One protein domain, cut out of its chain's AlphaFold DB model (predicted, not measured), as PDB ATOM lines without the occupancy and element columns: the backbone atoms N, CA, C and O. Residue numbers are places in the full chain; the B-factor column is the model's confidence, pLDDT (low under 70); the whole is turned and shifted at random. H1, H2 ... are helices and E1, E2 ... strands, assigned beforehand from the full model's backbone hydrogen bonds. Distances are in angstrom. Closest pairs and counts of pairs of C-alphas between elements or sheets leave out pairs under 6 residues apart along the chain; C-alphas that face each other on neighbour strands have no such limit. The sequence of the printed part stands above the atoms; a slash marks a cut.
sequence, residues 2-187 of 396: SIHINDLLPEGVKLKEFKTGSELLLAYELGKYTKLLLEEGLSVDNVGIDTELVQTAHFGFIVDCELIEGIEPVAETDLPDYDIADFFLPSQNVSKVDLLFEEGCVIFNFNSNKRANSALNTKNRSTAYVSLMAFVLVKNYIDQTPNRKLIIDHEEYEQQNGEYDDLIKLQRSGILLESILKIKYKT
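What this domain is: This is residues 2 to 187 of the 396 residues of an uncharacterized protein of Cohnella sp. AR92 (UniProt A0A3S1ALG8). Two long helices, H2 and H6, cross steeply in the middle; a four-stranded sheet covers the side of H6 away from H2, and a small strand pair, E1 and E2, packs on H2. H7 packs on both long helices near their first residues, H3 packs on H2, and the loop of residues 65 to 83 makes one end of the longest axis. The printed part has 186 residues with seven named helices and six named strands, in the order E1 H1 H2 E2 H3 H4 E3 E4 H5 H6 E5 H7 E6; the class is mixed, with under half of the residues in named elements. The larger sheet runs E3 E4 E5 E6 and is mixed; the smaller is parallel. The whole is compact, with a radius of gyration of the C-alphas of 15.9 A and spans of 51 by 33 by 29 A.

How they stand to each other: E1 (residues 2 to 4) and E2 (41 to 43) are parallel, N 3 and O 41 within hydrogen-bond range at 2.9 A. H1 (5 to 8) touches H6 (125 to 142), closest C-alphas Leu 8 and Leu 137, 5.9 A. H2 (21 to 38) touches H6 at a steep tilt of 45 degrees, the same way, closest C-alphas Leu 30 and Ala 134, 5.2 A. H3 (57 to 64) touches H2 at a shallow tilt of 29 degrees, closest C-alphas Gly 21 and His 58, 5.6 A. H4 (84 to 87) is close to but not clearly touching H3, closest C-alphas Phe 61 and Ile 84, 7.2 A. E3 (99 to 102) and E4 (105 to 108) form an antiparallel hairpin, N 100 to O 107 3.0 A. H5 (114 to 117) is apart from H6. E5 (149 to 154) is parallel to E4, N 106 to O 149 2.8 A, and to E6 (181 to 185), N 184 to O 152 2.8 A. H6 is on one face of this sheet, in two layers, at a height of 9.9 A. H7 (165 to 172) touches H6, closest C-alphas Ser 126 and Asp 165, 5.5 A. E1, H1 H2, E2; E4, H5 H6, E5; and E5, H7, E6 are strand-helix-strand units, parallel neighbour strands joined through helices, with right-handed crossovers. Each O i to N i+4 pair is within hydrogen-bond range in H2, H3, H6 and H7; H1, H4 and H5 are too short for one.

Where its parts are: E1 begins at C-alpha 2 (85.679, 24.459, 50.032). H2 is 25.0 A long, H6 25.9 A, E5 15.4 A and E6 13.1 A; H3 and H7 are 10.7 A each. H6 begins at C-alpha 125 (65.170, 39.995, 63.075), and E6 ends at C-alpha 185 (71.264, 50.451, 72.911).

The domain as a whole: The C-alphas farthest apart are those of Glu 76 and Glu 156, 50.7 A. The printed part has no cut. The links H1 to H2, E2 to H3, H3 to H4 and H4 to E3 are long. The mean pLDDT of the printed part is 87.2; residues 75 to 77, 90 to 91, 161 and 187 are under 70.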
ATOM      1  N   SER A   2      86.585  24.048  48.952       88.56
ATOM      2  CA  SER A   2      85.679  24.459  50.032       88.56
ATOM      3  C   SER A   2      86.473  25.117  51.141       88.56
ATOM      4  O   SER A   2      87.637  24.781  51.376       88.56
ATOM      5  N   ILE A   3      85.869  26.138  51.742       95.31
ATOM      6  CA  ILE A   3      86.446  26.894  52.846       95.31
ATOM      7  C   ILE A   3      85.943  26.254  54.125       95.31
ATOM      8  O   ILE A   3      84.741  26.052  54.292       95.31
ATOM      9  N   HIS A   4      86.857  25.926  55.030       96.75
ATOM     10  CA  HIS A   4      86.475  25.320  56.290       96.75
ATOM     11  C   HIS A   4      85.880  26.389  57.222       96.75
ATOM     12  O   HIS A   4      86.425  27.485  57.337       96.75
ATOM     13  N   ILE A   5      84.800  26.083  57.949       96.56
ATOM     14  CA  ILE A   5      84.118  27.049  58.835       96.56
ATOM     15  C   ILE A   5      85.064  27.744  59.824       96.56
ATOM     16  O   ILE A   5      85.005  28.957  59.994       96.56
ATOM     17  N   ASN A   6      85.988  26.988  60.425       96.31
ATOM     18  CA  ASN A   6      86.997  27.521  61.349       96.31
ATOM     19  C   ASN A   6      87.955  28.551  60.725       96.31
ATOM     20  O   ASN A   6      88.558  29.305  61.478       96.31
ATOM     21  N   ASP A   7      88.083  28.616  59.397       95.44
ATOM     22  CA  ASP A   7      88.905  29.633  58.730       95.44
ATOM     23  C   ASP A   7      88.189  30.993  58.650       95.44
ATOM     24  O   ASP A   7      88.829  32.021  58.437       95.44
ATOM     25  N   LEU A   8      86.861  31.004  58.818       96.12
ATOM     26  CA  LEU A   8      86.019  32.205  58.788       96.12
ATOM     27  C   LEU A   8      85.733  32.768  60.185       96.12
ATOM     28  O   LEU A   8      85.297  33.913  60.307       96.12
ATOM     29  N   LEU A   9      85.916  31.958  61.230       94.75
ATOM     30  CA  LEU A   9      85.666  32.367  62.609       94.75
ATOM     31  C   LEU A   9      86.771  33.304  63.129       94.75
ATOM     32  O   LEU A   9      87.875  33.330  62.580       94.75
ATOM     33  N   PRO A  10      86.495  34.082  64.194       91.75
ATOM     34  CA  PRO A  10      87.477  34.994  64.774       91.75
ATOM     35  C   PRO A  10      88.750  34.281  65.224       91.75
ATOM     36  O   PRO A  10      88.736  33.107  65.600       91.75
ATOM     37  N   GLU A  11      89.858  35.015  65.256       89.88
ATOM     38  CA  GLU A  11      91.137  34.445  65.664       89.88
ATOM     39  C   GLU A  11      91.064  33.894  67.099       89.88
ATOM     40  O   GLU A  11      90.587  34.554  68.022       89.88
ATOM     41  N   GLY A  12      91.537  32.659  67.286       87.62
ATOM     42  CA  GLY A  12      91.482  31.960  68.573       87.62
ATOM     43  C   GLY A  12      90.169  31.220  68.845       87.62
ATOM     44  O   GLY A  12      90.112  30.443  69.800       87.62
ATOM     45  N   VAL A  13      89.146  31.381  68.001       92.81
ATOM     46  CA  VAL A  13      87.907  30.600  68.066       92.81
ATOM     47  C   VAL A  13      88.059  29.338  67.226       92.81
ATOM     48  O   VAL A  13      88.503  29.374  66.081       92.81
ATOM     49  N   LYS A  14      87.686  28.191  67.798       93.56
ATOM     50  CA  LYS A  14      87.639  26.921  67.070       93.56
ATOM     51  C   LYS A  14      86.384  26.149  67.436       93.56
ATOM     52  O   LYS A  14      86.272  25.632  68.548       93.56
ATOM     53  N   LEU A  15      85.487  26.019  66.469       95.00
ATOM     54  CA  LEU A  15      84.310  25.183  66.566       95.00
ATOM     55  C   LEU A  15      84.707  23.712  66.411       95.00
ATOM     56  O   LEU A  15      85.409  23.329  65.470       95.00
ATOM     57  N   LYS A  16      84.283  22.899  67.378       94.94
ATOM     58  CA  LYS A  16      84.464  21.439  67.382       94.94
ATOM     59  C   LYS A  16      83.143  20.690  67.281       94.94
ATOM     60  O   LYS A  16      83.138  19.543  66.859       94.94
ATOM     61  N   GLU A  17      82.062  21.324  67.709       95.25
ATOM     62  CA  GLU A  17      80.733  20.740  67.791       95.25
ATOM     63  C   GLU A  17      79.702  21.866  67.762       95.25
ATOM     64  O   GLU A  17      79.887  22.863  68.464       95.25
ATOM     65  N   PHE A  18      78.647  21.701  66.967       94.06
ATOM     66  CA  PHE A  18      77.443  22.520  67.031       94.06
ATOM     67  C   PHE A  18      76.607  22.091  68.234       94.06
ATOM     68  O   PHE A  18      76.275  20.918  68.358       94.06
ATOM     69  N   LYS A  19      76.257  23.042  69.097       89.81
ATOM     70  CA  LYS A  19      75.507  22.860  70.348       89.81
ATOM     71  C   LYS A  19      74.210  23.648  70.398       89.81
ATOM     72  O   LYS A  19      73.333  23.323  71.187       89.81
ATOM     73  N   THR A  20      74.067  24.690  69.577       89.12
ATOM     74  CA  THR A  20      72.817  25.459  69.508       89.12
ATOM     75  C   THR A  20      72.328  25.668  68.075       89.12
ATOM     76  O   THR A  20      73.113  25.697  67.127       89.12
ATOM     77  N   GLY A  21      71.015  25.873  67.914       90.06
ATOM     78  CA  GLY A  21      70.416  26.218  66.620       90.06
ATOM     79  C   GLY A  21      70.996  27.505  66.021       90.06
ATOM     80  O   GLY A  21      71.179  27.587  64.812       90.06
ATOM     81  N   SER A  22      71.384  28.475  66.852       92.12
ATOM     82  CA  SER A  22      72.014  29.725  66.406       92.12
ATOM     83  C   SER A  22      73.373  29.490  65.730       92.12
ATOM     84  O   SER A  22      73.719  30.192  64.781       92.12
ATOM     85  N   GLU A  23      74.132  28.480  66.168       95.06
ATOM     86  CA  GLU A  23      75.407  28.090  65.542       95.06
ATOM     87  C   GLU A  23      75.186  27.447  64.172       95.06
ATOM     88  O   GLU A  23      75.913  27.748  63.224       95.06
ATOM     89  N   LEU A  24      74.140  26.628  64.048       93.62
ATOM     90  CA  LEU A  24      73.713  26.066  62.770       93.62
ATOM     91  C   LEU A  24      73.258  27.166  61.794       93.62
ATOM     92  O   LEU A  24      73.665  27.166  60.632       93.62
ATOM     93  N   LEU A  25      72.491  28.158  62.263       93.75
ATOM     94  CA  LEU A  25      72.083  29.309  61.442       93.75
ATOM     95  C   LEU A  25      73.273  30.148  60.978       93.75
ATOM     96  O   LEU A  25      73.301  30.583  59.825       93.75
ATOM     97  N   LEU A  26      74.264  30.353  61.851       95.75
ATOM     98  CA  LEU A  26      75.503  31.028  61.479       95.75
ATOM     99  C   LEU A  26      76.231  30.259  60.372       95.75
ATOM    100  O   LEU A  26      76.632  30.871  59.385       95.75
ATOM    101  N   ALA A  27      76.370  28.938  60.502       95.50
ATOM    102  CA  ALA A  27      77.023  28.111  59.492       95.50
ATOM    103  C   ALA A  27      76.305  28.184  58.135       95.50
ATOM    104  O   ALA A  27      76.955  28.346  57.105       95.50
ATOM    105  N   TYR A  28      74.972  28.163  58.117       94.12
ATOM    106  CA  TYR A  28      74.217  28.319  56.873       94.12
ATOM    107  C   TYR A  28      74.426  29.680  56.217       94.12
ATOM    108  O   TYR A  28      74.667  29.753  55.011       94.12
ATOM    109  N   GLU A  29      74.398  30.765  56.989       93.94
ATOM    110  CA  GLU A  29      74.642  32.100  56.443       93.94
ATOM    111  C   GLU A  29      76.099  32.274  55.980       93.94
ATOM    112  O   GLU A  29      76.343  32.891  54.942       93.94
ATOM    113  N   LEU A  30      77.069  31.662  56.668       95.69
ATOM    114  CA  LEU A  30      78.448  31.568  56.182       95.69
ATOM    115  C   LEU A  30      78.516  30.807  54.848       95.69
ATOM    116  O   LEU A  30      79.175  31.277  53.922       95.69
ATOM    117  N   GLY A  31      77.792  29.693  54.701       94.50
ATOM    118  CA  GLY A  31      77.689  28.928  53.449       94.50
ATOM    119  C   GLY A  31      77.077  29.739  52.308       94.50
ATOM    120  O   GLY A  31      77.599  29.792  51.193       94.50
ATOM    121  N   LYS A  32      76.011  30.482  52.604       92.50
ATOM    122  CA  LYS A  32      75.385  31.412  51.662       92.50
ATOM    123  C   LYS A  32      76.359  32.498  51.198       92.50
ATOM    124  O   LYS A  32      76.433  32.774  50.000       92.50
ATOM    125  N   TYR A  33      77.092  33.131  52.116       94.00
ATOM    126  CA  TYR A  33      77.976  34.250  51.775       94.00
ATOM    127  C   TYR A  33      79.319  33.834  51.187       94.00
ATOM    128  O   TYR A  33      79.820  34.549  50.322       94.00
ATOM    129  N   THR A  34      79.875  32.684  51.566       94.94
ATOM    130  CA  THR A  34      81.034  32.093  50.876       94.94
ATOM    131  C   THR A  34      80.689  31.793  49.423       94.94
ATOM    132  O   THR A  34      81.360  32.297  48.524       94.94
ATOM    133  N   LYS A  35      79.559  31.128  49.166       93.12
ATOM    134  CA  LYS A  35      79.089  30.873  47.798       93.12
ATOM    135  C   LYS A  35      78.846  32.160  47.010       93.12
ATOM    136  O   LYS A  35      79.204  32.241  45.840       93.12
ATOM    137  N   LEU A  36      78.247  33.173  47.639       92.12
ATOM    138  CA  LEU A  36      77.924  34.445  46.982       92.12
ATOM    139  C   LEU A  36      79.156  35.317  46.688       92.12
ATOM    140  O   LEU A  36      79.169  36.005  45.671       92.12
ATOM    141  N   LEU A  37      80.132  35.368  47.599       93.88
ATOM    142  CA  LEU A  37      81.245  36.327  47.548       93.88
ATOM    143  C   LEU A  37      82.568  35.721  47.074       93.88
ATOM    144  O   LEU A  37      83.415  36.460  46.577       93.88
ATOM    145  N   LEU A  38      82.755  34.415  47.266       93.75
ATOM    146  CA  LEU A  38      83.993  33.691  46.969       93.75
ATOM    147  C   LEU A  38      83.803  32.618  45.890       93.75
ATOM    148  O   LEU A  38      84.799  32.117  45.387       93.75
ATOM    149  N   GLU A  39      82.558  32.286  45.525       94.25
ATOM    150  CA  GLU A  39      82.217  31.179  44.611       94.25
ATOM    151  C   GLU A  39      82.698  29.797  45.106       94.25
ATOM    152  O   GLU A  39      82.803  28.848  44.330       94.25
ATOM    153  N   GLU A  40      82.939  29.668  46.413       93.75
ATOM    154  CA  GLU A  40      83.378  28.436  47.079       93.75
ATOM    155  C   GLU A  40      82.283  27.909  48.022       93.75
ATOM    156  O   GLU A  40      81.457  28.676  48.525       93.75
ATOM    157  N   GLY A  41      82.275  26.595  48.269       93.00
ATOM    158  CA  GLY A  41      81.414  25.972  49.281       93.00
ATOM    159  C   GLY A  41      81.950  26.169  50.702       93.00
ATOM    160  O   GLY A  41      83.131  26.475  50.894       93.00
ATOM    161  N   LEU A  42      81.097  25.954  51.704       96.44
ATOM    162  CA  LEU A  42      81.503  25.895  53.109       96.44
ATOM    163  C   LEU A  42      81.584  24.437  53.557       96.44
ATOM    164  O   LEU A  42      80.588  23.727  53.463       96.44
ATOM    165  N   SER A  43      82.731  24.021  54.090       96.06
ATOM    166  CA  SER A  43      82.909  22.716  54.733       96.06
ATOM    167  C   SER A  43      82.881  22.847  56.256       96.06
ATOM    168  O   SER A  43      83.459  23.775  56.835       96.06
ATOM    169  N   VAL A  44      82.219  21.892  56.909       94.69
ATOM    170  CA  VAL A  44      82.240  21.703  58.367       94.69
ATOM    171  C   VAL A  44      82.852  20.356  58.766       94.69
ATOM    172  O   VAL A  44      82.565  19.828  59.839       94.69
ATOM    173  N   ASP A  45      83.710  19.786  57.918       93.19
ATOM    174  CA  ASP A  45      84.341  18.490  58.175       93.19
ATOM    175  C   ASP A  45      85.034  18.445  59.547       93.19
ATOM    176  O   ASP A  45      85.837  19.305  59.904       93.19
ATOM    177  N   ASN A  46      84.811  17.369  60.303       90.88
ATOM    178  CA  ASN A  46      85.322  17.189  61.672       90.88
ATOM    179  C   ASN A  46      84.731  18.150  62.724       90.88
ATOM    180  O   ASN A  46      85.285  18.259  63.823       90.88
ATOM    181  N   VAL A  47      83.615  18.817  62.424       95.06
ATOM    182  CA  VAL A  47      82.773  19.491  63.418       95.06
ATOM    183  C   VAL A  47      81.586  18.581  63.737       95.06
ATOM    184  O   VAL A  47      80.819  18.218  62.853       95.06
ATOM    185  N   GLY A  48      81.455  18.170  65.000       92.75
ATOM    186  CA  GLY A  48      80.333  17.348  65.460       92.75
ATOM    187  C   GLY A  48      79.012  18.119  65.501       92.75
ATOM    188  O   GLY A  48      78.993  19.348  65.440       92.75
ATOM    189  N   ILE A  49      77.905  17.402  65.655       91.19
ATOM    190  CA  ILE A  49      76.586  17.981  65.921       91.19
ATOM    191  C   ILE A  49      76.063  17.315  67.184       91.19
ATOM    192  O   ILE A  49      76.040  16.085  67.260       91.19
ATOM    193  N   ASP A  50      75.675  18.126  68.164       90.00
ATOM    194  CA  ASP A  50      75.070  17.636  69.394       90.00
ATOM    195  C   ASP A  50      73.827  16.793  69.072       90.00
ATOM    196  O   ASP A  50      73.007  17.140  68.217       90.00
ATOM    197  N   THR A  51      73.687  15.657  69.751       85.56
ATOM    198  CA  THR A  51      72.615  14.693  69.481       85.56
ATOM    199  C   THR A  51      71.216  15.274  69.661       85.56
ATOM    200  O   THR A  51      70.294  14.842  68.969       85.56
ATOM    201  N   GLU A  52      71.041  16.249  70.555       84.69
ATOM    202  CA  GLU A  52      69.750  16.906  70.768       84.69
ATOM    203  C   GLU A  52      69.401  17.835  69.600       84.69
ATOM    204  O   GLU A  52      68.236  17.930  69.210       84.69
ATOM    205  N   LEU A  53      70.403  18.459  68.967       86.38
ATOM    206  CA  LEU A  53      70.182  19.341  67.820       86.38
ATOM    207  C   LEU A  53      69.648  18.610  66.596       86.38
ATOM    208  O   LEU A  53      68.854  19.193  65.857       86.38
ATOM    209  N   VAL A  54      70.044  17.352  66.394       86.81
ATOM    210  CA  VAL A  54      69.605  16.521  65.260       86.81
ATOM    211  C   VAL A  54      68.076  16.413  65.193       86.81
ATOM    212  O   VAL A  54      67.502  16.299  64.115       86.81
ATOM    213  N   GLN A  55      67.394  16.502  66.338       83.12
ATOM    214  CA  GLN A  55      65.936  16.391  66.433       83.12
ATOM    215  C   GLN A  55      65.206  17.731  66.256       83.12
ATOM    216  O   GLN A  55      63.984  17.796  66.382       83.12
ATOM    217  N   THR A  56      65.927  18.820  65.980       84.69
ATOM    218  CA  THR A  56      65.346  20.165  65.901       84.69
ATOM    219  C   THR A  56      65.025  20.585  64.467       84.69
ATOM    220  O   THR A  56      65.716  20.214  63.520       84.69
ATOM    221  N   ALA A  57      64.033  21.468  64.311       87.00
ATOM    222  CA  ALA A  57      63.708  22.098  63.026       87.00
ATOM    223  C   ALA A  57      64.901  22.852  62.400       87.00
ATOM    224  O   ALA A  57      64.979  22.977  61.183       87.00
ATOM    225  N   HIS A  58      65.855  23.323  63.218       89.12
ATOM    226  CA  HIS A  58      67.089  23.938  62.725       89.12
ATOM    227  C   HIS A  58      67.930  22.931  61.947       89.12
ATOM    228  O   HIS A  58      68.425  23.256  60.877       89.12
ATOM    229  N   PHE A  59      68.085  21.708  62.455       89.25
ATOM    230  CA  PHE A  59      68.844  20.677  61.755       89.25
ATOM    231  C   PHE A  59      68.162  20.276  60.443       89.25
ATOM    232  O   PHE A  59      68.823  20.280  59.407       89.25
ATOM    233  N   GLY A  60      66.841  20.047  60.468       87.12
ATOM    234  CA  GLY A  60      66.050  19.782  59.257       87.12
ATOM    235  C   GLY A  60      66.236  20.865  58.190       87.12
ATOM    236  O   GLY A  60      66.601  20.563  57.057       87.12
ATOM    237  N   PHE A  61      66.109  22.136  58.582       88.94
ATOM    238  CA  PHE A  61      66.300  23.281  57.688       88.94
ATOM    239  C   PHE A  61      67.681  23.303  57.016       88.94
ATOM    240  O   PHE A  61      67.794  23.575  55.821       88.94
ATOM    241  N   ILE A  62      68.742  23.039  57.779       88.12
ATOM    242  CA  ILE A  62      70.124  23.161  57.304       88.12
ATOM    243  C   ILE A  62      70.486  22.040  56.334       88.12
ATOM    244  O   ILE A  62      71.138  22.311  55.323       88.12
ATOM    245  N   VAL A  63      70.053  20.813  56.636       88.31
ATOM    246  CA  VAL A  63      70.272  19.638  55.784       88.31
ATOM    247  C   VAL A  63      69.595  19.831  54.426       88.31
ATOM    248  O   VAL A  63      70.241  19.656  53.396       88.31
ATOM    249  N   ASP A  64      68.340  20.288  54.413       86.19
ATOM    250  CA  ASP A  64      67.558  20.460  53.182       86.19
ATOM    251  C   ASP A  64      68.065  21.597  52.282       86.19
ATOM    252  O   ASP A  64      67.827  21.606  51.073       86.19
ATOM    253  N   CYS A  65      68.763  22.584  52.847       82.56
ATOM    254  CA  CYS A  65      69.260  23.722  52.080       82.56
ATOM    255  C   CYS A  65      70.538  23.434  51.276       82.56
ATOM    256  O   CYS A  65      70.885  24.245  50.414       82.56
ATOM    257  N   GLU A  66      71.254  22.341  51.563       83.50
ATOM    258  CA  GLU A  66      72.455  21.886  50.832       83.50
ATOM    259  C   GLU A  66      73.542  22.972  50.621       83.50
ATOM    260  O   GLU A  66      74.273  22.979  49.627       83.50
ATOM    261  N   LEU A  67      73.658  23.940  51.540       83.69
ATOM    262  CA  LEU A  67      74.669  25.012  51.471       83.69
ATOM    263  C   LEU A  67      75.950  24.706  52.255       83.69
ATOM    264  O   LEU A  67      76.913  25.470  52.159       83.69
ATOM    265  N   ILE A  68      75.956  23.621  53.027       88.38
ATOM    266  CA  ILE A  68      77.045  23.243  53.926       88.38
ATOM    267  C   ILE A  68      77.476  21.811  53.601       88.38
ATOM    268  O   ILE A  68      76.679  20.883  53.682       88.38
ATOM    269  N   GLU A  69      78.744  21.635  53.247       88.50
ATOM    270  CA  GLU A  69      79.374  20.331  53.048       88.50
ATOM    271  C   GLU A  69      79.746  19.719  54.409       88.50
ATOM    272  O   GLU A  69      80.301  20.408  55.269       88.50
ATOM    273  N   GLY A  70      79.469  18.427  54.604       82.19
ATOM    274  CA  GLY A  70      79.821  17.690  55.829       82.19
ATOM    275  C   GLY A  70      78.694  17.555  56.861       82.19
ATOM    276  O   GLY A  70      78.902  16.936  57.903       82.19
ATOM    277  N   ILE A  71      77.498  18.083  56.576       83.50
ATOM    278  CA  ILE A  71      76.273  17.797  57.339       83.50
ATOM    279  C   ILE A  71      75.402  16.861  56.505       83.50
ATOM    280  O   ILE A  71      74.890  17.253  55.461       83.50
ATOM    281  N   GLU A  72      75.232  15.628  56.970       80.25
ATOM    282  CA  GLU A  72      74.410  14.616  56.304       80.25
ATOM    283  C   GLU A  72      73.213  14.221  57.185       80.25
ATOM    284  O   GLU A  72      73.303  14.304  58.417       80.25
ATOM    285  N   PRO A  73      72.093  13.766  56.586       75.81
ATOM    286  CA  PRO A  73      70.992  13.193  57.346       75.81
ATOM    287  C   PRO A  73      71.489  12.024  58.197       75.81
ATOM    288  O   PRO A  73      72.214  11.149  57.713       75.81
ATOM    289  N   VAL A  74      71.062  11.965  59.456       72.88
ATOM    290  CA  VAL A  74      71.333  10.790  60.286       72.88
ATOM    291  C   VAL A  74      70.498   9.630  59.745       72.88
ATOM    292  O   VAL A  74      69.279   9.737  59.599       72.88
ATOM    293  N   ALA A  75      71.173   8.534  59.390       58.94
ATOM    294  CA  ALA A  75      70.524   7.351  58.843       58.94
ATOM    295  C   ALA A  75      69.399   6.875  59.779       58.94
ATOM    296  O   ALA A  75      69.608   6.761  60.983       58.94
ATOM    297  N   GLU A  76      68.234   6.564  59.201       59.34
ATOM    298  CA  GLU A  76      67.049   6.009  59.885       59.34
ATOM    299  C   GLU A  76      66.189   6.993  60.708       59.34
ATOM    300  O   GLU A  76      65.234   6.558  61.352       59.34
ATOM    301  N   THR A  77      66.438   8.303  60.633       62.69
ATOM    302  CA  THR A  77      65.552   9.333  61.214       62.69
ATOM    303  C   THR A  77      64.907  10.198  60.138       62.69
ATOM    304  O   THR A  77      65.607  10.749  59.292       62.69
ATOM    305  N   ASP A  78      63.578  10.340  60.192       76.12
ATOM    306  CA  ASP A  78      62.876  11.372  59.426       76.12
ATOM    307  C   ASP A  78      63.381  12.747  59.884       76.12
ATOM    308  O   ASP A  78      63.477  13.009  61.089       76.12
ATOM    309  N   LEU A  79      63.739  13.610  58.929       80.69
ATOM    310  CA  LEU A  79      64.159  14.971  59.250       80.69
ATOM    311  C   LEU A  79      62.985  15.721  59.898       80.69
ATOM    312  O   LEU A  79      61.852  15.595  59.428       80.69
ATOM    313  N   PRO A  80      63.227  16.501  60.964       81.69
ATOM    314  CA  PRO A  80      62.181  17.306  61.577       81.69
ATOM    315  C   PRO A  80      61.577  18.293  60.572       81.69
ATOM    316  O   PRO A  80      62.310  19.031  59.910       81.69
ATOM    317  N   ASP A  81      60.245  18.344  60.509       83.38
ATOM    318  CA  ASP A  81      59.524  19.345  59.722       83.38
ATOM    319  C   ASP A  81      59.888  20.764  60.178       83.38
ATOM    320  O   ASP A  81      60.075  21.042  61.370       83.38
ATOM    321  N   TYR A  82      59.940  21.687  59.221       83.69
ATOM    322  CA  TYR A  82      60.283  23.076  59.478       83.69
ATOM    323  C   TYR A  82      59.555  24.024  58.511       83.69
ATOM    324  O   TYR A  82      59.233  23.659  57.381       83.69
ATOM    325  N   ASP A  83      59.305  25.265  58.941       80.75
ATOM    326  CA  ASP A  83      58.836  26.340  58.060       80.75
ATOM    327  C   ASP A  83      60.009  27.273  57.744       80.75
ATOM    328  O   ASP A  83      60.601  27.881  58.635       80.75
ATOM    329  N   ILE A  84      60.356  27.415  56.463       80.12
ATOM    330  CA  ILE A  84      61.429  28.321  56.027       80.12
ATOM    331  C   ILE A  84      61.194  29.765  56.495       80.12
ATOM    332  O   ILE A  84      62.150  30.486  56.791       80.12
ATOM    333  N   ALA A  85      59.926  30.173  56.609       75.94
ATOM    334  CA  ALA A  85      59.537  31.495  57.070       75.94
ATOM    335  C   ALA A  85      59.814  31.724  58.562       75.94
ATOM    336  O   ALA A  85      59.748  32.876  58.992       75.94
ATOM    337  N   ASP A  86      60.156  30.686  59.331       74.19
ATOM    338  CA  ASP A  86      60.605  30.801  60.722       74.19
ATOM    339  C   ASP A  86      62.119  31.055  60.837       74.19
ATOM    340  O   ASP A  86      62.573  31.557  61.864       74.19
ATOM    341  N   PHE A  87      62.893  30.824  59.769       81.00
ATOM    342  CA  PHE A  87      64.341  31.068  59.748       81.00
ATOM    343  C   PHE A  87      64.687  32.317  58.948       81.00
ATOM    344  O   PHE A  87      65.003  33.358  59.529       81.00
ATOM    345  N   PHE A  88      64.562  32.258  57.619       77.38
ATOM    346  CA  PHE A  88      64.979  33.337  56.727       77.38
ATOM    347  C   PHE A  88      63.891  33.694  55.726       77.38
ATOM    348  O   PHE A  88      63.327  32.848  55.034       77.38
ATOM    349  N   LEU A  89      63.636  34.991  55.590       72.44
ATOM    350  CA  LEU A  89      62.736  35.488  54.559       72.44
ATOM    351  C   LEU A  89      63.523  35.726  53.265       72.44
ATOM    352  O   LEU A  89      64.587  36.341  53.318       72.44
ATOM    353  N   PRO A  90      62.981  35.387  52.081       68.69
ATOM    354  CA  PRO A  90      63.636  35.666  50.796       68.69
ATOM    355  C   PRO A  90      64.011  37.145  50.578       68.69
ATOM    356  O   PRO A  90      64.878  37.469  49.768       68.69
ATOM    357  N   SER A  91      63.349  38.063  51.289       67.38
ATOM    358  CA  SER A  91      63.631  39.499  51.271       67.38
ATOM    359  C   SER A  91      64.840  39.921  52.118       67.38
ATOM    360  O   SER A  91      65.309  41.049  51.958       67.38
ATOM    361  N   GLN A  92      65.338  39.066  53.016       74.75
ATOM    362  CA  GLN A  92      66.502  39.342  53.859       74.75
ATOM    363  C   GLN A  92      67.783  39.194  53.030       74.75
ATOM    364  O   GLN A  92      68.268  38.094  52.768       74.75
ATOM    365  N   ASN A  93      68.337  40.323  52.591       77.12
ATOM    366  CA  ASN A  93      69.580  40.342  51.832       77.12
ATOM    367  C   ASN A  93      70.535  41.425  52.344       77.12
ATOM    368  O   ASN A  93      70.412  42.597  51.981       77.12
ATOM    369  N   VAL A  94      71.518  41.001  53.144       84.75
ATOM    370  CA  VAL A  94      72.541  41.877  53.737       84.75
ATOM    371  C   VAL A  94      73.386  42.602  52.691       84.75
ATOM    372  O   VAL A  94      73.825  43.716  52.945       84.75
ATOM    373  N   SER A  95      73.562  42.064  51.477       77.81
ATOM    374  CA  SER A  95      74.379  42.746  50.457       77.81
ATOM    375  C   SER A  95      73.776  44.070  49.969       77.81
ATOM    376  O   SER A  95      74.448  44.837  49.284       77.81
ATOM    377  N   LYS A  96      72.512  44.342  50.315       83.31
ATOM    378  CA  LYS A  96      71.801  45.590  50.011       83.31
ATOM    379  C   LYS A  96      71.641  46.508  51.224       83.31
ATOM    380  O   LYS A  96      71.010  47.554  51.089       83.31
ATOM    381  N   VAL A  97      72.148  46.099  52.386       90.00
ATOM    382  CA  VAL A  97      72.104  46.869  53.630       90.00
ATOM    383  C   VAL A  97      73.176  47.955  53.590       90.00
ATOM    384  O   VAL A  97      74.243  47.769  53.008       90.00
ATOM    385  N   ASP A  98      72.875  49.101  54.193       91.12
ATOM    386  CA  ASP A  98      73.817  50.205  54.327       91.12
ATOM    387  C   ASP A  98      74.814  49.904  55.453       91.12
ATOM    388  O   ASP A  98      74.480  49.973  56.639       91.12
ATOM    389  N   LEU A  99      76.023  49.502  55.061       93.25
ATOM    390  CA  LEU A  99      77.131  49.168  55.952       93.25
ATOM    391  C   LEU A  99      78.283  50.142  55.734       93.25
ATOM    392  O   LEU A  99      78.791  50.274  54.617       93.25
ATOM    393  N   LEU A 100      78.737  50.767  56.817       93.31
ATOM    394  CA  LEU A 100      79.917  51.619  56.804       93.31
ATOM    395  C   LEU A 100      81.140  50.799  57.216       93.31
ATOM    396  O   LEU A 100      81.229  50.333  58.350       93.31
ATOM    397  N   PHE A 101      82.072  50.613  56.286       92.12
ATOM    398  CA  PHE A 101      83.340  49.931  56.539       92.12
ATOM    399  C   PHE A 101      84.408  50.958  56.915       92.12
ATOM    400  O   PHE A 101      84.766  51.806  56.098       92.12
ATOM    401  N   GLU A 102      84.926  50.854  58.135       91.31
ATOM    402  CA  GLU A 102      86.019  51.676  58.652       91.31
ATOM    403  C   GLU A 102      87.232  50.803  59.000       91.31
ATOM    404  O   GLU A 102      87.185  49.568  58.983       91.31
ATOM    405  N   GLU A 103      88.353  51.445  59.325       85.44
ATOM    406  CA  GLU A 103      89.537  50.734  59.797       85.44
ATOM    407  C   GLU A 103      89.229  50.054  61.144       85.44
ATOM    408  O   GLU A 103      88.958  50.704  62.150       85.44
ATOM    409  N   GLY A 104      89.219  48.719  61.155       87.44
ATOM    410  CA  GLY A 104      88.994  47.915  62.361       87.44
ATOM    411  C   GLY A 104      87.531  47.686  62.759       87.44
ATOM    412  O   GLY A 104      87.281  46.815  63.595       87.44
ATOM    413  N   CYS A 105      86.550  48.355  62.141       93.88
ATOM    414  CA  CYS A 105      85.135  48.092  62.419       93.88
ATOM    415  C   CYS A 105      84.210  48.203  61.195       93.88
ATOM    416  O   CYS A 105      84.550  48.778  60.165       93.88
ATOM    417  N   VAL A 106      83.029  47.604  61.316       96.00
ATOM    418  CA  VAL A 106      81.903  47.746  60.391       96.00
ATOM    419  C   VAL A 106      80.724  48.253  61.200       96.00
ATOM    420  O   VAL A 106      80.357  47.636  62.198       96.00
ATOM    421  N   ILE A 107      80.131  49.367  60.788       95.69
ATOM    422  CA  ILE A 107      79.021  49.993  61.502       95.69
ATOM    423  C   ILE A 107      77.735  49.768  60.712       95.69
ATOM    424  O   ILE A 107      77.630  50.138  59.541       95.69
ATOM    425  N   PHE A 108      76.748  49.178  61.378       94.56
ATOM    426  CA  PHE A 108      75.370  49.113  60.919       94.56
ATOM    427  C   PHE A 108      74.517  50.053  61.767       94.56
ATOM    428  O   PHE A 108      74.467  49.915  62.987       94.56
ATOM    429  N   ASN A 109      73.814  50.982  61.124       91.81
ATOM    430  CA  ASN A 109      72.851  51.862  61.779       91.81
ATOM    431  C   ASN A 109      71.536  51.815  61.002       91.81
ATOM    432  O   ASN A 109      71.466  52.284  59.869       91.81
ATOM    433  N   PHE A 110      70.464  51.297  61.606       86.75
ATOM    434  CA  PHE A 110      69.175  51.184  60.920       86.75
ATOM    435  C   PHE A 110      68.678  52.526  60.347       86.75
ATOM    436  O   PHE A 110      68.130  52.568  59.240       86.75
ATOM    437  N   ASN A 111      68.902  53.628  61.068       87.12
ATOM    438  CA  ASN A 111      68.421  54.955  60.699       87.12
ATOM    439  C   ASN A 111      69.236  55.632  59.582       87.12
ATOM    440  O   ASN A 111      68.711  56.578  58.994       87.12
ATOM    441  N   SER A 112      70.443  55.154  59.240       89.69
ATOM    442  CA  SER A 112      71.272  55.757  58.178       89.69
ATOM    443  C   SER A 112      70.584  55.699  56.809       89.69
ATOM    444  O   SER A 112      70.535  56.687  56.078       89.69
ATOM    445  N   ASN A 113      69.966  54.557  56.494       89.25
ATOM    446  CA  ASN A 113      69.199  54.343  55.276       89.25
ATOM    447  C   ASN A 113      68.066  53.339  55.519       89.25
ATOM    448  O   ASN A 113      68.139  52.165  55.156       89.25
ATOM    449  N   LYS A 114      66.959  53.826  56.091       88.19
ATOM    450  CA  LYS A 114      65.788  53.002  56.454       88.19
ATOM    451  C   LYS A 114      65.271  52.120  55.316       88.19
ATOM    452  O   LYS A 114      64.766  51.030  55.566       88.19
ATOM    453  N   ARG A 115      65.373  52.578  54.061       86.94
ATOM    454  CA  ARG A 115      64.916  51.802  52.902       86.94
ATOM    455  C   ARG A 115      65.823  50.599  52.652       86.94
ATOM    456  O   ARG A 115      65.303  49.493  52.543       86.94
ATOM    457  N   ALA A 116      67.137  50.810  52.578       86.38
ATOM    458  CA  ALA A 116      68.117  49.732  52.423       86.38
ATOM    459  C   ALA A 116      68.063  48.751  53.607       86.38
ATOM    460  O   ALA A 116      68.006  47.537  53.428       86.38
ATOM    461  N   ASN A 117      67.959  49.295  54.819       88.88
ATOM    462  CA  ASN A 117      68.042  48.536  56.064       88.88
ATOM    463  C   ASN A 117      66.730  47.823  56.430       88.88
ATOM    464  O   ASN A 117      66.726  46.941  57.288       88.88
ATOM    465  N   SER A 118      65.617  48.140  55.755       86.31
ATOM    466  CA  SER A 118      64.321  47.476  55.968       86.31
ATOM    467  C   SER A 118      64.366  45.955  55.769       86.31
ATOM    468  O   SER A 118      63.563  45.248  56.370       86.31
ATOM    469  N   ALA A 119      65.339  45.448  55.002       83.44
ATOM    470  CA  ALA A 119      65.576  44.019  54.815       83.44
ATOM    471  C   ALA A 119      65.896  43.273  56.124       83.44
ATOM    472  O   ALA A 119      65.591  42.089  56.221       83.44
ATOM    473  N   LEU A 120      66.466  43.951  57.127       85.25
ATOM    474  CA  LEU A 120      66.741  43.378  58.452       85.25
ATOM    475  C   LEU A 120      65.580  43.598  59.440       85.25
ATOM    476  O   LEU A 120      65.441  42.876  60.422       85.25
ATOM    477  N   ASN A 121      64.676  44.534  59.140       82.12
ATOM    478  CA  ASN A 121      63.530  44.891  59.975       82.12
ATOM    479  C   ASN A 121      62.297  44.024  59.661       82.12
ATOM    480  O   ASN A 121      61.260  44.514  59.212       82.12
ATOM    481  N   THR A 122      62.430  42.716  59.865       78.00
ATOM    482  CA  THR A 122      61.419  41.702  59.509       78.00
ATOM    483  C   THR A 122      60.842  40.998  60.746       78.00
ATOM    484  O   THR A 122      61.046  41.483  61.854       78.00
ATOM    485  N   LYS A 123      60.070  39.907  60.589       76.12
ATOM    486  CA  LYS A 123      59.587  39.087  61.723       76.12
ATOM    487  C   LYS A 123      60.744  38.340  62.406       76.12
ATOM    488  O   LYS A 123      60.789  38.295  63.627       76.12
ATOM    489  N   ASN A 124      61.715  37.852  61.629       80.38
ATOM    490  CA  ASN A 124      62.860  37.082  62.129       80.38
ATOM    491  C   ASN A 124      64.102  37.977  62.183       80.38
ATOM    492  O   ASN A 124      65.059  37.803  61.431       80.38
ATOM    493  N   ARG A 125      64.058  39.027  63.006       85.81
ATOM    494  CA  ARG A 125      65.170  39.995  63.075       85.81
ATOM    495  C   ARG A 125      66.437  39.373  63.638       85.81
ATOM    496  O   ARG A 125      67.508  39.638  63.110       85.81
ATOM    497  N   SER A 126      66.293  38.508  64.640       87.62
ATOM    498  CA  SER A 126      67.410  37.790  65.255       87.62
ATOM    499  C   SER A 126      68.268  37.063  64.217       87.62
ATOM    500  O   SER A 126      69.468  37.322  64.105       87.62
ATOM    501  N   THR A 127      67.638  36.264  63.353       88.56
ATOM    502  CA  THR A 127      68.330  35.558  62.268       88.56
ATOM    503  C   THR A 127      68.896  36.519  61.216       88.56
ATOM    504  O   THR A 127      69.985  36.293  60.686       88.56
ATOM    505  N   ALA A 128      68.231  37.651  60.958       90.12
ATOM    506  CA  ALA A 128      68.748  38.688  60.066       90.12
ATOM    507  C   ALA A 128      70.071  39.296  60.577       90.12
ATOM    508  O   ALA A 128      70.960  39.590  59.777       90.12
ATOM    509  N   TYR A 129      70.245  39.445  61.894       92.44
ATOM    510  CA  TYR A 129      71.514  39.900  62.470       92.44
ATOM    511  C   TYR A 129      72.598  38.815  62.486       92.44
ATOM    512  O   TYR A 129      73.774  39.150  62.347       92.44
ATOM    513  N   VAL A 130      72.235  37.531  62.567       94.19
ATOM    514  CA  VAL A 130      73.183  36.429  62.301       94.19
ATOM    515  C   VAL A 130      73.692  36.507  60.865       94.19
ATOM    516  O   VAL A 130      74.897  36.447  60.637       94.19
ATOM    517  N   SER A 131      72.792  36.731  59.904       93.50
ATOM    518  CA  SER A 131      73.143  36.955  58.497       93.50
ATOM    519  C   SER A 131      74.081  38.162  58.338       93.50
ATOM    520  O   SER A 131      75.086  38.085  57.628       93.50
ATOM    521  N   LEU A 132      73.816  39.262  59.057       94.81
ATOM    522  CA  LEU A 132      74.686  40.442  59.082       94.81
ATOM    523  C   LEU A 132      76.101  40.103  59.571       94.81
ATOM    524  O   LEU A 132      77.082  40.482  58.931       94.81
ATOM    525  N   MET A 133      76.205  39.367  60.680       96.19
ATOM    526  CA  MET A 133      77.484  38.929  61.235       96.19
ATOM    527  C   MET A 133      78.226  37.987  60.280       96.19
ATOM    528  O   MET A 133      79.407  38.197  60.014       96.19
ATOM    529  N   ALA A 134      77.540  36.996  59.708       95.94
ATOM    530  CA  ALA A 134      78.121  36.063  58.745       95.94
ATOM    531  C   ALA A 134      78.709  36.788  57.524       95.94
ATOM    532  O   ALA A 134      79.826  36.488  57.100       95.94
ATOM    533  N   PHE A 135      77.999  37.790  56.992       95.38
ATOM    534  CA  PHE A 135      78.502  38.622  55.898       95.38
ATOM    535  C   PHE A 135      79.805  39.342  56.274       95.38
ATOM    536  O   PHE A 135      80.746  39.368  55.478       95.38
ATOM    537  N   VAL A 136      79.879  39.902  57.488       95.56
ATOM    538  CA  VAL A 136      81.091  40.566  57.993       95.56
ATOM    539  C   VAL A 136      82.237  39.573  58.165       95.56
ATOM    540  O   VAL A 136      83.341  39.877  57.731       95.56
ATOM    541  N   LEU A 137      81.999  38.376  58.706       96.19
ATOM    542  CA  LEU A 137      83.034  37.343  58.859       96.19
ATOM    543  C   LEU A 137      83.623  36.902  57.508       96.19
ATOM    544  O   LEU A 137      84.842  36.857  57.346       96.19
ATOM    545  N   VAL A 138      82.783  36.675  56.492       95.81
ATOM    546  CA  VAL A 138      83.269  36.346  55.137       95.81
ATOM    547  C   VAL A 138      84.036  37.521  54.519       95.81
ATOM    548  O   VAL A 138      85.071  37.325  53.881       95.81
ATOM    549  N   LYS A 139      83.585  38.764  54.735       94.81
ATOM    550  CA  LYS A 139      84.333  39.958  54.313       94.81
ATOM    551  C   LYS A 139      85.676  40.095  55.022       94.81
ATOM    552  O   LYS A 139      86.659  40.438  54.375       94.81
ATOM    553  N   ASN A 140      85.738  39.786  56.309       94.00
ATOM    554  CA  ASN A 140      86.970  39.797  57.088       94.00
ATOM    555  C   ASN A 140      87.983  38.789  56.547       94.00
ATOM    556  O   ASN A 140      89.165  39.114  56.462       94.00
ATOM    557  N   TYR A 141      87.519  37.607  56.139       95.25
ATOM    558  CA  TYR A 141      88.354  36.612  55.473       95.25
ATOM    559  C   TYR A 141      88.920  37.137  54.143       95.25
ATOM    560  O   TYR A 141      90.131  37.090  53.931       95.25
ATOM    561  N   ILE A 142      88.067  37.714  53.283       94.31
ATOM    562  CA  ILE A 142      88.476  38.319  51.999       94.31
ATOM    563  C   ILE A 142      89.519  39.424  52.210       94.31
ATOM    564  O   ILE A 142      90.539  39.465  51.523       94.31
ATOM    565  N   ASP A 143      89.266  40.304  53.173       93.25
ATOM    566  CA  ASP A 143      90.094  41.475  53.454       93.25
ATOM    567  C   ASP A 143      91.301  41.154  54.359       93.25
ATOM    568  O   ASP A 143      92.033  42.064  54.750       93.25
ATOM    569  N   GLN A 144      91.492  39.888  54.754       91.81
ATOM    570  CA  GLN A 144      92.534  39.440  55.692       91.81
ATOM    571  C   GLN A 144      92.540  40.230  57.018       91.81
ATOM    572  O   GLN A 144      93.586  40.515  57.599       91.81
ATOM    573  N   THR A 145      91.351  40.598  57.506       89.94
ATOM    574  CA  THR A 145      91.135  41.358  58.746       89.94
ATOM    575  C   THR A 145      90.231  40.563  59.707       89.94
ATOM    576  O   THR A 145      89.092  40.966  59.941       89.94
ATOM    577  N   PRO A 146      90.690  39.425  60.268       81.12
ATOM    578  CA  PRO A 146      89.823  38.413  60.896       81.12
ATOM    579  C   PRO A 146      88.974  38.937  62.064       81.12
ATOM    580  O   PRO A 146      87.855  38.478  62.272       81.12
ATOM    581  N   ASN A 147      89.456  39.956  62.781       87.06
ATOM    582  CA  ASN A 147      88.815  40.478  63.991       87.06
ATOM    583  C   ASN A 147      88.166  41.861  63.800       87.06
ATOM    584  O   ASN A 147      88.024  42.607  64.770       87.06
ATOM    585  N   ARG A 148      87.795  42.252  62.569       92.12
ATOM    586  CA  ARG A 148      87.070  43.516  62.355       92.12
ATOM    587  C   ARG A 148      85.737  43.471  63.106       92.12
ATOM    588  O   ARG A 148      84.938  42.559  62.897       92.12
ATOM    589  N   LYS A 149      85.500  44.466  63.960       94.62
ATOM    590  CA  LYS A 149      84.359  44.507  64.880       94.62
ATOM    591  C   LYS A 149      83.078  44.965  64.187       94.62
ATOM    592  O   LYS A 149      83.061  46.053  63.623       94.62
ATOM    593  N   LEU A 150      81.988  44.210  64.288       96.19
ATOM    594  CA  LEU A 150      80.653  44.690  63.927       96.19
ATOM    595  C   LEU A 150      80.073  45.530  65.074       96.19
ATOM    596  O   LEU A 150      79.970  45.070  66.213       96.19
ATOM    597  N   ILE A 151      79.665  46.758  64.760       94.25
ATOM    598  CA  ILE A 151      78.941  47.658  65.654       94.25
ATOM    599  C   ILE A 151      77.515  47.818  65.122       94.25
ATOM    600  O   ILE A 151      77.307  48.406  64.064       94.25
ATOM    601  N   ILE A 152      76.533  47.315  65.867       92.75
ATOM    602  CA  ILE A 152      75.107  47.563  65.624       92.75
ATOM    603  C   ILE A 152      74.730  48.808  66.429       92.75
ATOM    604  O   ILE A 152      74.542  48.739  67.645       92.75
ATOM    605  N   ASP A 153      74.694  49.964  65.767       90.25
ATOM    606  CA  ASP A 153      74.441  51.263  66.386       90.25
ATOM    607  C   ASP A 153      72.946  51.594  66.407       90.25
ATOM    608  O   ASP A 153      72.375  52.127  65.449       90.25
ATOM    609  N   HIS A 154      72.298  51.203  67.501       86.81
ATOM    610  CA  HIS A 154      70.863  51.338  67.722       86.81
ATOM    611  C   HIS A 154      70.549  52.340  68.850       86.81
ATOM    612  O   HIS A 154      69.498  52.253  69.489       86.81
ATOM    613  N   GLU A 155      71.419  53.334  69.074       80.69
ATOM    614  CA  GLU A 155      71.223  54.398  70.079       80.69
ATOM    615  C   GLU A 155      69.951  55.235  69.830       80.69
ATOM    616  O   GLU A 155      69.341  55.748  70.764       80.69
ATOM    617  N   GLU A 156      69.491  55.332  68.581       78.69
ATOM    618  CA  GLU A 156      68.266  56.055  68.201       78.69
ATOM    619  C   GLU A 156      67.128  55.129  67.736       78.69
ATOM    620  O   GLU A 156      66.145  55.579  67.138       78.69
ATOM    621  N   TYR A 157      67.245  53.826  67.982       73.31
ATOM    622  CA  TYR A 157      66.312  52.816  67.489       73.31
ATOM    623  C   TYR A 157      65.472  52.216  68.622       73.31
ATOM    624  O   TYR A 157      65.956  51.969  69.727       73.31
ATOM    625  N   GLU A 158      64.183  51.994  68.352       72.06
ATOM    626  CA  GLU A 158      63.286  51.299  69.277       72.06
ATOM    627  C   GLU A 158      63.403  49.795  69.067       72.06
ATOM    628  O   GLU A 158      62.863  49.233  68.114       72.06
ATOM    629  N   GLN A 159      64.142  49.165  69.971       70.69
ATOM    630  CA  GLN A 159      64.411  47.736  69.935       70.69
ATOM    631  C   GLN A 159      63.156  46.923  70.203       70.69
ATOM    632  O   GLN A 159      62.328  47.287  71.043       70.69
ATOM    633  N   GLN A 160      63.038  45.803  69.499       71.31
ATOM    634  CA  GLN A 160      61.996  44.825  69.763       71.31
ATOM    635  C   GLN A 160      62.515  43.700  70.652       71.31
ATOM    636  O   GLN A 160      63.705  43.378  70.665       71.31
ATOM    637  N   ASN A 161      61.603  43.101  71.416       67.69
ATOM    638  CA  ASN A 161      61.923  41.896  72.164       67.69
ATOM    639  C   ASN A 161      62.330  40.786  71.184       67.69
ATOM    640  O   ASN A 161      61.741  40.672  70.109       67.69
ATOM    641  N   GLY A 162      63.322  39.985  71.552       72.38
ATOM    642  CA  GLY A 162      63.775  38.883  70.712       72.38
ATOM    643  C   GLY A 162      64.747  39.283  69.587       72.38
ATOM    644  O   GLY A 162      65.077  38.470  68.728       72.38
ATOM    645  N   GLU A 163      65.128  40.563  69.476       81.25
ATOM    646  CA  GLU A 163      65.772  41.067  68.257       81.25
ATOM    647  C   GLU A 163      67.222  40.595  68.068       81.25
ATOM    648  O   GLU A 163      67.680  40.529  66.932       81.25
ATOM    649  N   TYR A 164      67.934  40.238  69.141       85.06
ATOM    650  CA  TYR A 164      69.364  39.893  69.097       85.06
ATOM    651  C   TYR A 164      69.665  38.472  69.594       85.06
ATOM    652  O   TYR A 164      70.810  38.174  69.940       85.06
ATOM    653  N   ASP A 165      68.652  37.608  69.660       81.94
ATOM    654  CA  ASP A 165      68.692  36.372  70.446       81.94
ATOM    655  C   ASP A 165      69.824  35.447  70.058       81.94
ATOM    656  O   ASP A 165      70.614  34.996  70.890       81.94
ATOM    657  N   ASP A 166      69.931  35.222  68.762       88.06
ATOM    658  CA  ASP A 166      70.916  34.333  68.191       88.06
ATOM    659  C   ASP A 166      72.325  34.906  68.330       88.06
ATOM    660  O   ASP A 166      73.253  34.164  68.642       88.06
ATOM    661  N   LEU A 167      72.503  36.226  68.186       90.94
ATOM    662  CA  LEU A 167      73.810  36.852  68.404       90.94
ATOM    663  C   LEU A 167      74.270  36.704  69.857       90.94
ATOM    664  O   LEU A 167      75.433  36.382  70.091       90.94
ATOM    665  N   ILE A 168      73.373  36.885  70.829       85.25
ATOM    666  CA  ILE A 168      73.711  36.719  72.249       85.25
ATOM    667  C   ILE A 168      74.017  35.252  72.573       85.25
ATOM    668  O   ILE A 168      74.971  34.976  73.306       85.25
ATOM    669  N   LYS A 169      73.274  34.295  72.005       85.12
ATOM    670  CA  LYS A 169      73.572  32.859  72.144       85.12
ATOM    671  C   LYS A 169      74.943  32.499  71.580       85.12
ATOM    672  O   LYS A 169      75.709  31.815  72.253       85.12
ATOM    673  N   LEU A 170      75.286  33.030  70.409       91.12
ATOM    674  CA  LEU A 170      76.602  32.854  69.792       91.12
ATOM    675  C   LEU A 170      77.740  33.492  70.611       91.12
ATOM    676  O   LEU A 170      78.855  32.968  70.626       91.12
ATOM    677  N   GLN A 171      77.484  34.606  71.310       87.81
ATOM    678  CA  GLN A 171      78.454  35.169  72.257       87.81
ATOM    679  C   GLN A 171      78.646  34.260  73.475       87.81
ATOM    680  O   GLN A 171      79.777  33.979  73.867       87.81
ATOM    681  N   ARG A 172      77.551  33.743  74.046       82.06
ATOM    682  CA  ARG A 172      77.583  32.825  75.198       82.06
ATOM    683  C   ARG A 172      78.280  31.505  74.895       82.06
ATOM    684  O   ARG A 172      78.956  30.974  75.773       82.06
ATOM    685  N   SER A 173      78.143  30.983  73.676       83.62
ATOM    686  CA  SER A 173      78.848  29.766  73.263       83.62
ATOM    687  C   SER A 173      80.327  29.997  72.932       83.62
ATOM    688  O   SER A 173      81.068  29.042  72.701       83.62
ATOM    689  N   GLY A 174      80.786  31.253  72.960       86.50
ATOM    690  CA  GLY A 174      82.172  31.628  72.701       86.50
ATOM    691  C   GLY A 174      82.540  31.665  71.217       86.50
ATOM    692  O   GLY A 174      83.718  31.824  70.902       86.50
ATOM    693  N   ILE A 175      81.567  31.540  70.305       91.56
ATOM    694  CA  ILE A 175      81.806  31.695  68.864       91.56
ATOM    695  C   ILE A 175      82.034  33.167  68.508       91.56
ATOM    696  O   ILE A 175      82.935  33.484  67.731       91.56
ATOM    697  N   LEU A 176      81.231  34.071  69.077       91.12
ATOM    698  CA  LEU A 176      81.384  35.512  68.880       91.12
ATOM    699  C   LEU A 176      82.018  36.156  70.113       91.12
ATOM    700  O   LEU A 176      81.394  36.290  71.159       91.12
ATOM    701  N   LEU A 177      83.266  36.596  69.987       86.31
ATOM    702  CA  LEU A 177      83.962  37.300  71.063       86.31
ATOM    703  C   LEU A 177      83.400  38.724  71.249       86.31
ATOM    704  O   LEU A 177      83.038  39.393  70.282       86.31
ATOM    705  N   GLU A 178      83.406  39.255  72.474       79.69
ATOM    706  CA  GLU A 178      83.034  40.661  72.754       79.69
ATOM    707  C   GLU A 178      83.905  41.679  71.990       79.69
ATOM    708  O   GLU A 178      83.506  42.817  71.707       79.69
ATOM    709  N   SER A 179      85.117  41.269  71.609       84.44
ATOM    710  CA  SER A 179      86.016  42.069  70.782       84.44
ATOM    711  C   SER A 179      85.475  42.293  69.368       84.44
ATOM    712  O   SER A 179      85.757  43.349  68.805       84.44
ATOM    713  N   ILE A 180      84.654  41.387  68.823       91.62
ATOM    714  CA  ILE A 180      84.187  41.438  67.428       91.62
ATOM    715  C   ILE A 180      82.719  41.850  67.255       91.62
ATOM    716  O   ILE A 180      82.306  42.137  66.135       91.62
ATOM    717  N   LEU A 181      81.935  41.937  68.332       91.94
ATOM    718  CA  LEU A 181      80.543  42.397  68.296       91.94
ATOM    719  C   LEU A 181      80.293  43.438  69.390       91.94
ATOM    720  O   LEU A 181      80.632  43.232  70.551       91.94
ATOM    721  N   LYS A 182      79.670  44.564  69.034       89.00
ATOM    722  CA  LYS A 182      79.087  45.517  69.988       89.00
ATOM    723  C   LYS A 182      77.712  45.947  69.505       89.00
ATOM    724  O   LYS A 182      77.560  46.395  68.375       89.00
ATOM    725  N   ILE A 183      76.727  45.854  70.387       87.00
ATOM    726  CA  ILE A 183      75.385  46.384  70.155       87.00
ATOM    727  C   ILE A 183      75.251  47.615  71.046       87.00
ATOM    728  O   ILE A 183      75.500  47.540  72.249       87.00
ATOM    729  N   LYS A 184      74.922  48.764  70.461       84.56
ATOM    730  CA  LYS A 184      74.642  49.992  71.207       84.56
ATOM    731  C   LYS A 184      73.135  50.157  71.342       84.56
ATOM    732  O   LYS A 184      72.407  50.049  70.359       84.56
ATOM    733  N   TYR A 185      72.679  50.423  72.557       76.19
ATOM    734  CA  TYR A 185      71.264  50.451  72.911       76.19
ATOM    735  C   TYR A 185      70.811  51.887  73.178       76.19
ATOM    736  O   TYR A 185      71.518  52.632  73.853       76.19
ATOM    737  N   LYS A 186      69.606  52.260  72.721       71.62
ATOM    738  CA  LYS A 186      68.963  53.541  73.080       71.62
ATOM    739  C   LYS A 186      68.771  53.699  74.590       71.62
ATOM    740  O   LYS A 186      68.943  54.781  75.141       71.62
ATOM    741  N   THR A 187      68.424  52.604  75.260       58.41
ATOM    742  CA  THR A 187      68.331  52.509  76.720       58.41
ATOM    743  C   THR A 187      69.230  51.376  77.185       58.41
ATOM    744  O   THR A 187      68.947  50.214  76.894       58.41
TER     745      THR A 187